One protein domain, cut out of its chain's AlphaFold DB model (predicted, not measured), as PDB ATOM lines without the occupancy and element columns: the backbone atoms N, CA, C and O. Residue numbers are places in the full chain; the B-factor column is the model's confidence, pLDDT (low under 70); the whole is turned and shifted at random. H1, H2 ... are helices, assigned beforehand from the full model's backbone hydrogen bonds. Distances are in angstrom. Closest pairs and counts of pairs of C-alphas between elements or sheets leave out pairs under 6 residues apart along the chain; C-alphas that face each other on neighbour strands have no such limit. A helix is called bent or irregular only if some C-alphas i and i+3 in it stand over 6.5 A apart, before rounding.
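What this domain is: This is residues 48 to 106 of the 108 residues of the protein "Nitroreductase family protein" of Prevotella sp. MGM1 (UniProt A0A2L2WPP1). The longest helix, H4, sticks out as an arm from a loose corner of three shorter helices, H1, H2 and H3; residues 48 to 55 stick out from that corner as a second, shorter arm, making an L. The printed part has 59 residues, with four named helices, H1 to H4 in order, and no named strand: all helix. It is extended, with a radius of gyration of the C-alphas of 16.3 A and spans of 46 by 28 by 16 A.

How they stand to each other: H4, residues 88 to 105, is close to but not clearly touching H3, residues 77 to 85; their closest C-alphas, Thr 82 and Lys 88, are 7.9 A apart. H3 only just touches H2, residues 63 to 71, with 3 pairs of C-alphas within 8 A, the closest Cys 69 and Leu 77 at 6.6 A, at a steep tilt of 54 degrees, the same way. H1, residues 49 to 60, is close to but not clearly touching H2, about perpendicular at 81 degrees; the closest C-alphas, Glu 60 and Arg 66, are 6.5 A apart. Every O i to N i+4 pair is within hydrogen-bond range in H2 and H4, 6 of 8 in H1 and 4 of 5 in H3.

Where its parts are: H4 is 25.5 A long and ends at C-alpha 105 (67.472, -1.052, -18.504). H1, 14.9 A, begins at C-alpha 49 (42.366, -3.937, -52.065) and is irregular: C-alphas 55 and 58 are 7.1 A apart.

The domain as a whole: The C-alphas farthest apart, Glu 63 and Gly 106, are 46.3 A apart. The printed part has no cut, the three links are tight, and no printed residue is under 70 in pLDDT.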
ATOM      1  N   THR A  48      46.112  -0.981 -53.182       97.38
ATOM      2  CA  THR A  48      44.667  -1.129 -53.363       97.38
ATOM      3  C   THR A  48      44.199  -2.469 -52.780       97.38
ATOM      4  O   THR A  48      45.002  -3.396 -52.647       97.38
ATOM      5  N   PRO A  49      42.903  -2.631 -52.454       96.12
ATOM      6  CA  PRO A  49      42.366  -3.937 -52.065       96.12
ATOM      7  C   PRO A  49      42.681  -5.038 -53.088       96.12
ATOM      8  O   PRO A  49      43.023  -6.150 -52.706       96.12
ATOM      9  N   GLN A  50      42.655  -4.706 -54.382       97.25
ATOM     10  CA  GLN A  50      42.979  -5.634 -55.464       97.25
ATOM     11  C   GLN A  50      44.448  -6.070 -55.440       97.25
ATOM     12  O   GLN A  50      44.733  -7.233 -55.712       97.25
ATOM     13  N   ASP A  51      45.369  -5.165 -55.100       96.69
ATOM     14  CA  ASP A  51      46.786  -5.508 -54.946       96.69
ATOM     15  C   ASP A  51      46.987  -6.465 -53.768       96.69
ATOM     16  O   ASP A  51      47.721  -7.445 -53.875       96.69
ATOM     17  N   ILE A  52      46.297  -6.221 -52.648       95.06
ATOM     18  CA  ILE A  52      46.351  -7.100 -51.473       95.06
ATOM     19  C   ILE A  52      45.830  -8.493 -51.838       95.06
ATOM     20  O   ILE A  52      46.530  -9.480 -51.598       95.06
ATOM     21  N   ASP A  53      44.658  -8.579 -52.469       94.94
ATOM     22  CA  ASP A  53      44.085  -9.852 -52.916       94.94
ATOM     23  C   ASP A  53      45.055 -10.581 -53.859       94.94
ATOM     24  O   ASP A  53      45.355 -11.762 -53.664       94.94
ATOM     25  N   LEU A  54      45.623  -9.870 -54.840       96.25
ATOM     26  CA  LEU A  54      46.596 -10.414 -55.787       96.25
ATOM     27  C   LEU A  54      47.822 -11.006 -55.076       96.25
ATOM     28  O   LEU A  54      48.207 -12.144 -55.354       96.25
ATOM     29  N   TYR A  55      48.432 -10.261 -54.154       96.44
ATOM     30  CA  TYR A  55      49.671 -10.677 -53.494       96.44
ATOM     31  C   TYR A  55      49.469 -11.793 -52.467       96.44
ATOM     32  O   TYR A  55      50.372 -12.612 -52.276       96.44
ATOM     33  N   TYR A  56      48.298 -11.866 -51.832       95.38
ATOM     34  CA  TYR A  56      47.995 -12.891 -50.832       95.38
ATOM     35  C   TYR A  56      47.331 -14.145 -51.413       95.38
ATOM     36  O   TYR A  56      47.383 -15.188 -50.762       95.38
ATOM     37  N   THR A  57      46.812 -14.108 -52.648       94.62
ATOM     38  CA  THR A  57      46.123 -15.243 -53.299       94.62
ATOM     39  C   THR A  57      46.903 -16.557 -53.178       94.62
ATOM     40  O   THR A  57      46.361 -17.570 -52.739       94.62
ATOM     41  N   ALA A  58      48.191 -16.559 -53.541       94.62
ATOM     42  CA  ALA A  58      49.009 -17.774 -53.503       94.62
ATOM     43  C   ALA A  58      49.203 -18.302 -52.072       94.62
ATOM     44  O   ALA A  58      49.189 -19.512 -51.855       94.62
ATOM     45  N   LYS A  59      49.348 -17.396 -51.100       94.88
ATOM     46  CA  LYS A  59      49.511 -17.729 -49.685       94.88
ATOM     47  C   LYS A  59      48.230 -18.309 -49.094       94.88
ATOM     48  O   LYS A  59      48.274 -19.345 -48.435       94.88
ATOM     49  N   GLU A  60      47.092 -17.670 -49.339       94.88
ATOM     50  CA  GLU A  60      45.788 -18.128 -48.849       94.88
ATOM     51  C   GLU A  60      45.345 -19.442 -49.509       94.88
ATOM     52  O   GLU A  60      44.659 -20.250 -48.885       94.88
ATOM     53  N   ALA A  61      45.805 -19.715 -50.733       94.44
ATOM     54  CA  ALA A  61      45.555 -20.971 -51.434       94.44
ATOM     55  C   ALA A  61      46.395 -22.165 -50.929       94.44
ATOM     56  O   ALA A  61      46.177 -23.289 -51.398       94.44
ATOM     57  N   LEU A  62      47.337 -21.975 -49.998       95.31
ATOM     58  CA  LEU A  62      48.073 -23.091 -49.398       95.31
ATOM     59  C   LEU A  62      47.137 -23.945 -48.537       95.31
ATOM     60  O   LEU A  62      46.325 -23.423 -47.777       95.31
ATOM     61  N   GLU A  63      47.269 -25.269 -48.635       95.44
ATOM     62  CA  GLU A  63      46.423 -26.213 -47.893       95.44
ATOM     63  C   GLU A  63      46.497 -25.981 -46.382       95.44
ATOM     64  O   GLU A  63      45.463 -25.914 -45.726       95.44
ATOM     65  N   GLU A  64      47.700 -25.746 -45.856       94.38
ATOM     66  CA  GLU A  64      47.919 -25.397 -44.451       94.38
ATOM     67  C   GLU A  64      47.168 -24.130 -44.025       94.38
ATOM     68  O   GLU A  64      46.621 -24.093 -42.928       94.38
ATOM     69  N   ASN A  65      47.077 -23.115 -44.889       95.44
ATOM     70  CA  ASN A  65      46.419 -21.851 -44.566       95.44
ATOM     71  C   ASN A  65      44.898 -21.967 -44.662       95.44
ATOM     72  O   ASN A  65      44.205 -21.475 -43.773       95.44
ATOM     73  N   ARG A  66      44.374 -22.682 -45.668       96.44
ATOM     74  CA  ARG A  66      42.943 -23.025 -45.730       96.44
ATOM     75  C   ARG A  66      42.523 -23.830 -44.509       96.44
ATOM     76  O   ARG A  66      41.579 -23.449 -43.824       96.44
ATOM     77  N   HIS A  67      43.283 -24.875 -44.184       96.75
ATOM     78  CA  HIS A  67      43.028 -25.691 -43.007       96.75
ATOM     79  C   HIS A  67      43.113 -24.863 -41.718       96.75
ATOM     80  O   HIS A  67      42.280 -25.002 -40.826       96.75
ATOM     81  N   PHE A  68      44.079 -23.943 -41.625       95.50
ATOM     82  CA  PHE A  68      44.218 -23.071 -40.465       95.50
ATOM     83  C   PHE A  68      43.025 -22.118 -40.297       95.50
ATOM     84  O   PHE A  68      42.583 -21.899 -39.170       95.50
ATOM     85  N   CYS A  69      42.456 -21.602 -41.388       97.06
ATOM     86  CA  CYS A  69      41.201 -20.853 -41.363       97.06
ATOM     87  C   CYS A  69      40.018 -21.725 -40.913       97.06
ATOM     88  O   CYS A  69      39.289 -21.340 -39.997       97.06
ATOM     89  N   GLU A  70      39.873 -22.922 -41.490       97.38
ATOM     90  CA  GLU A  70      38.794 -23.873 -41.188       97.38
ATOM     91  C   GLU A  70      38.741 -24.233 -39.697       97.38
ATOM     92  O   GLU A  70      37.700 -24.069 -39.060       97.38
ATOM     93  N   ILE A  71      39.864 -24.657 -39.102       97.50
ATOM     94  CA  ILE A  71      39.887 -25.090 -37.692       97.50
ATOM     95  C   ILE A  71      39.620 -23.946 -36.704       97.50
ATOM     96  O   ILE A  71      39.229 -24.192 -35.563       97.50
ATOM     97  N   ASN A  72      39.823 -22.694 -37.126       97.06
ATOM     98  CA  ASN A  72      39.569 -21.501 -36.319       97.06
ATOM     99  C   ASN A  72      38.231 -20.821 -36.660       97.06
ATOM    100  O   ASN A  72      37.919 -19.781 -36.074       97.06
ATOM    101  N   ASN A  73      37.432 -21.395 -37.568       97.19
ATOM    102  CA  ASN A  73      36.177 -20.825 -38.069       97.19
ATOM    103  C   ASN A  73      36.349 -19.394 -38.610       97.19
ATOM    104  O   ASN A  73      35.576 -18.496 -38.267       97.19
ATOM    105  N   LYS A  74      37.395 -19.174 -39.411       97.06
ATOM    106  CA  LYS A  74      37.685 -17.901 -40.083       97.06
ATOM    107  C   LYS A  74      37.587 -18.049 -41.593       97.06
ATOM    108  O   LYS A  74      37.788 -19.129 -42.135       97.06
ATOM    109  N   GLU A  75      37.292 -16.941 -42.257       94.06
ATOM    110  CA  GLU A  75      37.165 -16.879 -43.715       94.06
ATOM    111  C   GLU A  75      38.495 -16.521 -44.382       94.06
ATOM    112  O   GLU A  75      38.785 -16.998 -45.474       94.06
ATOM    113  N   THR A  76      39.321 -15.705 -43.719       93.19
ATOM    114  CA  THR A  76      40.573 -15.185 -44.284       93.19
ATOM    115  C   THR A  76      41.724 -15.258 -43.289       93.19
ATOM    116  O   THR A  76      41.526 -15.252 -42.067       93.19
ATOM    117  N   LEU A  77      42.959 -15.254 -43.805       94.38
ATOM    118  CA  LEU A  77      44.144 -15.182 -42.949       94.38
ATOM    119  C   LEU A  77      44.213 -13.858 -42.181       94.38
ATOM    120  O   LEU A  77      44.736 -13.826 -41.068       94.38
ATOM    121  N   ALA A  78      43.656 -12.774 -42.727       92.75
ATOM    122  CA  ALA A  78      43.584 -11.500 -42.019       92.75
ATOM    123  C   ALA A  78      42.858 -11.652 -40.670       92.75
ATOM    124  O   ALA A  78      43.404 -11.256 -39.641       92.75
ATOM    125  N   GLN A  79      41.699 -12.319 -40.651       94.38
ATOM    126  CA  GLN A  79      40.946 -12.570 -39.415       94.38
ATOM    127  C   GLN A  79      41.719 -13.460 -38.434       94.38
ATOM    128  O   GLN A  79      41.665 -13.259 -37.223       94.38
ATOM    129  N   ILE A  80      42.470 -14.444 -38.936       95.38
ATOM    130  CA  ILE A  80      43.343 -15.278 -38.102       95.38
ATOM    131  C   ILE A  80      44.383 -14.422 -37.377       95.38
ATOM    132  O   ILE A  80      44.603 -14.577 -36.172       95.38
ATOM    133  N   PHE A  81      45.036 -13.512 -38.096       92.25
ATOM    134  CA  PHE A  81      46.081 -12.684 -37.512       92.25
ATOM    135  C   PHE A  81      45.532 -11.612 -36.567       92.25
ATOM    136  O   PHE A  81      46.175 -11.355 -35.552       92.25
ATOM    137  N   THR A  82      44.353 -11.045 -36.826       90.31
ATOM    138  CA  THR A  82      43.759 -10.018 -35.954       90.31
ATOM    139  C   THR A  82      43.046 -10.593 -34.736       90.31
ATOM    140  O   THR A  82      43.144 -10.032 -33.644       90.31
ATOM    141  N   ASP A  83      42.345 -11.715 -34.901       93.31
ATOM    142  CA  ASP A  83      41.415 -12.206 -33.881       93.31
ATOM    143  C   ASP A  83      42.026 -13.309 -33.017       93.31
ATOM    144  O   ASP A  83      41.589 -13.501 -31.884       93.31
ATOM    145  N   ILE A  84      43.011 -14.046 -33.549       94.00
ATOM    146  CA  ILE A  84      43.572 -15.236 -32.897       94.00
ATOM    147  C   ILE A  84      45.041 -15.035 -32.515       94.00
ATOM    148  O   ILE A  84      45.397 -15.236 -31.358       94.00
ATOM    149  N   ARG A  85      45.914 -14.659 -33.463       93.31
ATOM    150  CA  ARG A  85      47.371 -14.625 -33.210       93.31
ATOM    151  C   ARG A  85      47.873 -13.336 -32.570       93.31
ATOM    152  O   ARG A  85      48.679 -13.403 -31.648       93.31
ATOM    153  N   TYR A  86      47.453 -12.179 -33.073       92.88
ATOM    154  CA  TYR A  86      47.963 -10.878 -32.637       92.88
ATOM    155  C   TYR A  86      46.834 -10.037 -32.055       92.88
ATOM    156  O   TYR A  86      46.528  -8.944 -32.532       92.88
ATOM    157  N   THR A  87      46.204 -10.559 -31.003       94.19
ATOM    158  CA  THR A  87      45.077  -9.872 -30.376       94.19
ATOM    159  C   THR A  87      45.515  -8.523 -29.803       94.19
ATOM    160  O   THR A  87      46.661  -8.329 -29.380       94.19
ATOM    161  N   LYS A  88      44.585  -7.565 -29.745       93.94
ATOM    162  CA  LYS A  88      44.835  -6.263 -29.113       93.94
ATOM    163  C   LYS A  88      45.323  -6.420 -27.670       93.94
ATOM    164  O   LYS A  88      46.295  -5.782 -27.283       93.94
ATOM    165  N   LYS A  89      44.670  -7.297 -26.902       95.44
ATOM    166  CA  LYS A  89      44.999  -7.564 -25.498       95.44
ATOM    167  C   LYS A  89      46.457  -8.000 -25.340       95.44
ATOM    168  O   LYS A  89      47.151  -7.486 -24.466       95.44
ATOM    169  N   ASP A  90      46.914  -8.924 -26.180       94.81
ATOM    170  CA  ASP A  90      48.277  -9.452 -26.092       94.81
ATOM    171  C   ASP A  90      49.309  -8.407 -26.536       94.81
ATOM    172  O   ASP A  90      50.343  -8.253 -25.888       94.81
ATOM    173  N   ASN A  91      49.005  -7.623 -27.577       94.88
ATOM    174  CA  ASN A  91      49.850  -6.505 -28.007       94.88
ATOM    175  C   ASN A  91      49.979  -5.419 -26.930       94.88
ATOM    176  O   ASN A  91      51.080  -4.917 -26.695       94.88
ATOM    177  N   GLU A  92      48.886  -5.059 -26.255       96.94
ATOM    178  CA  GLU A  92      48.900  -4.088 -25.155       96.94
ATOM    179  C   GLU A  92      49.720  -4.617 -23.973       96.94
ATOM    180  O   GLU A  92      50.593  -3.911 -23.467       96.94
ATOM    181  N   ALA A  93      49.514  -5.880 -23.582       96.94
ATOM    182  CA  ALA A  93      50.278  -6.513 -22.509       96.94
ATOM    183  C   ALA A  93      51.783  -6.584 -22.831       96.94
ATOM    184  O   ALA A  93      52.614  -6.228 -21.992       96.94
ATOM    185  N   MET A  94      52.140  -6.977 -24.059       95.56
ATOM    186  CA  MET A  94      53.526  -7.005 -24.533       95.56
ATOM    187  C   MET A  94      54.146  -5.603 -24.560       95.56
ATOM    188  O   MET A  94      55.283  -5.426 -24.130       95.56
ATOM    189  N   SER A  95      53.400  -4.594 -25.020       96.62
ATOM    190  CA  SER A  95      53.881  -3.209 -25.095       96.62
ATOM    191  C   SER A  95      54.185  -2.631 -23.714       96.62
ATOM    192  O   SER A  95      55.213  -1.977 -23.537       96.62
ATOM    193  N   VAL A  96      53.328  -2.900 -22.720       97.81
ATOM    194  CA  VAL A  96      53.573  -2.499 -21.327       97.81
ATOM    195  C   VAL A  96      54.845  -3.168 -20.804       97.81
ATOM    196  O   VAL A  96      55.747  -2.467 -20.347       97.81
ATOM    197  N   GLY A  97      54.963  -4.492 -20.957       95.81
ATOM    198  CA  GLY A  97      56.137  -5.240 -20.498       95.81
ATOM    199  C   GLY A  97      57.442  -4.793 -21.167       95.81
ATOM    200  O   GLY A  97      58.463  -4.637 -20.497       95.81
ATOM    201  N   LEU A  98      57.414  -4.513 -22.475       96.25
ATOM    202  CA  LEU A  98      58.564  -3.980 -23.207       96.25
ATOM    203  C   LEU A  98      58.961  -2.590 -22.695       96.25
ATOM    204  O   LEU A  98      60.138  -2.348 -22.433       96.25
ATOM    205  N   ALA A  99      57.999  -1.681 -22.516       97.44
ATOM    206  CA  ALA A  99      58.271  -0.333 -22.022       97.44
ATOM    207  C   ALA A  99      58.829  -0.344 -20.589       97.44
ATOM    208  O   ALA A  99      59.736   0.422 -20.263       97.44
ATOM    209  N   GLU A 100      58.311  -1.216 -19.723       97.19
ATOM    210  CA  GLU A 100      58.845  -1.431 -18.376       97.19
ATOM    211  C   GLU A 100      60.282  -1.961 -18.415       97.19
ATOM    212  O   GLU A 100      61.147  -1.413 -17.728       97.19
ATOM    213  N   ALA A 101      60.571  -2.954 -19.262       96.62
ATOM    214  CA  ALA A 101      61.918  -3.498 -19.425       96.62
ATOM    215  C   ALA A 101      62.914  -2.452 -19.958       96.62
ATOM    216  O   ALA A 101      64.038  -2.358 -19.460       96.62
ATOM    217  N   LEU A 102      62.500  -1.616 -20.917       97.69
ATOM    218  CA  LEU A 102      63.333  -0.540 -21.465       97.69
ATOM    219  C   LEU A 102      63.669   0.526 -20.414       97.69
ATOM    220  O   LEU A 102      64.838   0.902 -20.289       97.69
ATOM    221  N   ARG A 103      62.693   0.964 -19.604       97.62
ATOM    222  CA  ARG A 103      62.938   1.870 -18.460       97.62
ATOM    223  C   ARG A 103      63.845   1.221 -17.414       97.62
ATOM    224  O   ARG A 103      64.799   1.834 -16.925       97.62
ATOM    225  N   HIS A 104      63.596  -0.053 -17.105       96.06
ATOM    226  CA  HIS A 104      64.412  -0.822 -16.169       96.06
ATOM    227  C   HIS A 104      65.866  -0.976 -16.635       96.06
ATOM    228  O   HIS A 104      66.769  -0.944 -15.801       96.06
ATOM    229  N   GLN A 105      66.117  -1.044 -17.944       97.81
ATOM    230  CA  GLN A 105      67.472  -1.052 -18.504       97.81
ATOM    231  C   GLN A 105      68.035   0.342 -18.808       97.81
ATOM    232  O   GLN A 105      69.235   0.461 -19.031       97.81
ATOM    233  N   GLY A 106      67.237   1.408 -18.712       97.88
ATOM    234  CA  GLY A 106      67.702   2.796 -18.811       97.88
ATOM    235  C   GLY A 106      67.690   3.408 -20.202       97.88
ATOM    236  O   GLY A 106      68.418   4.368 -20.431       97.88
TER     237      GLY A 106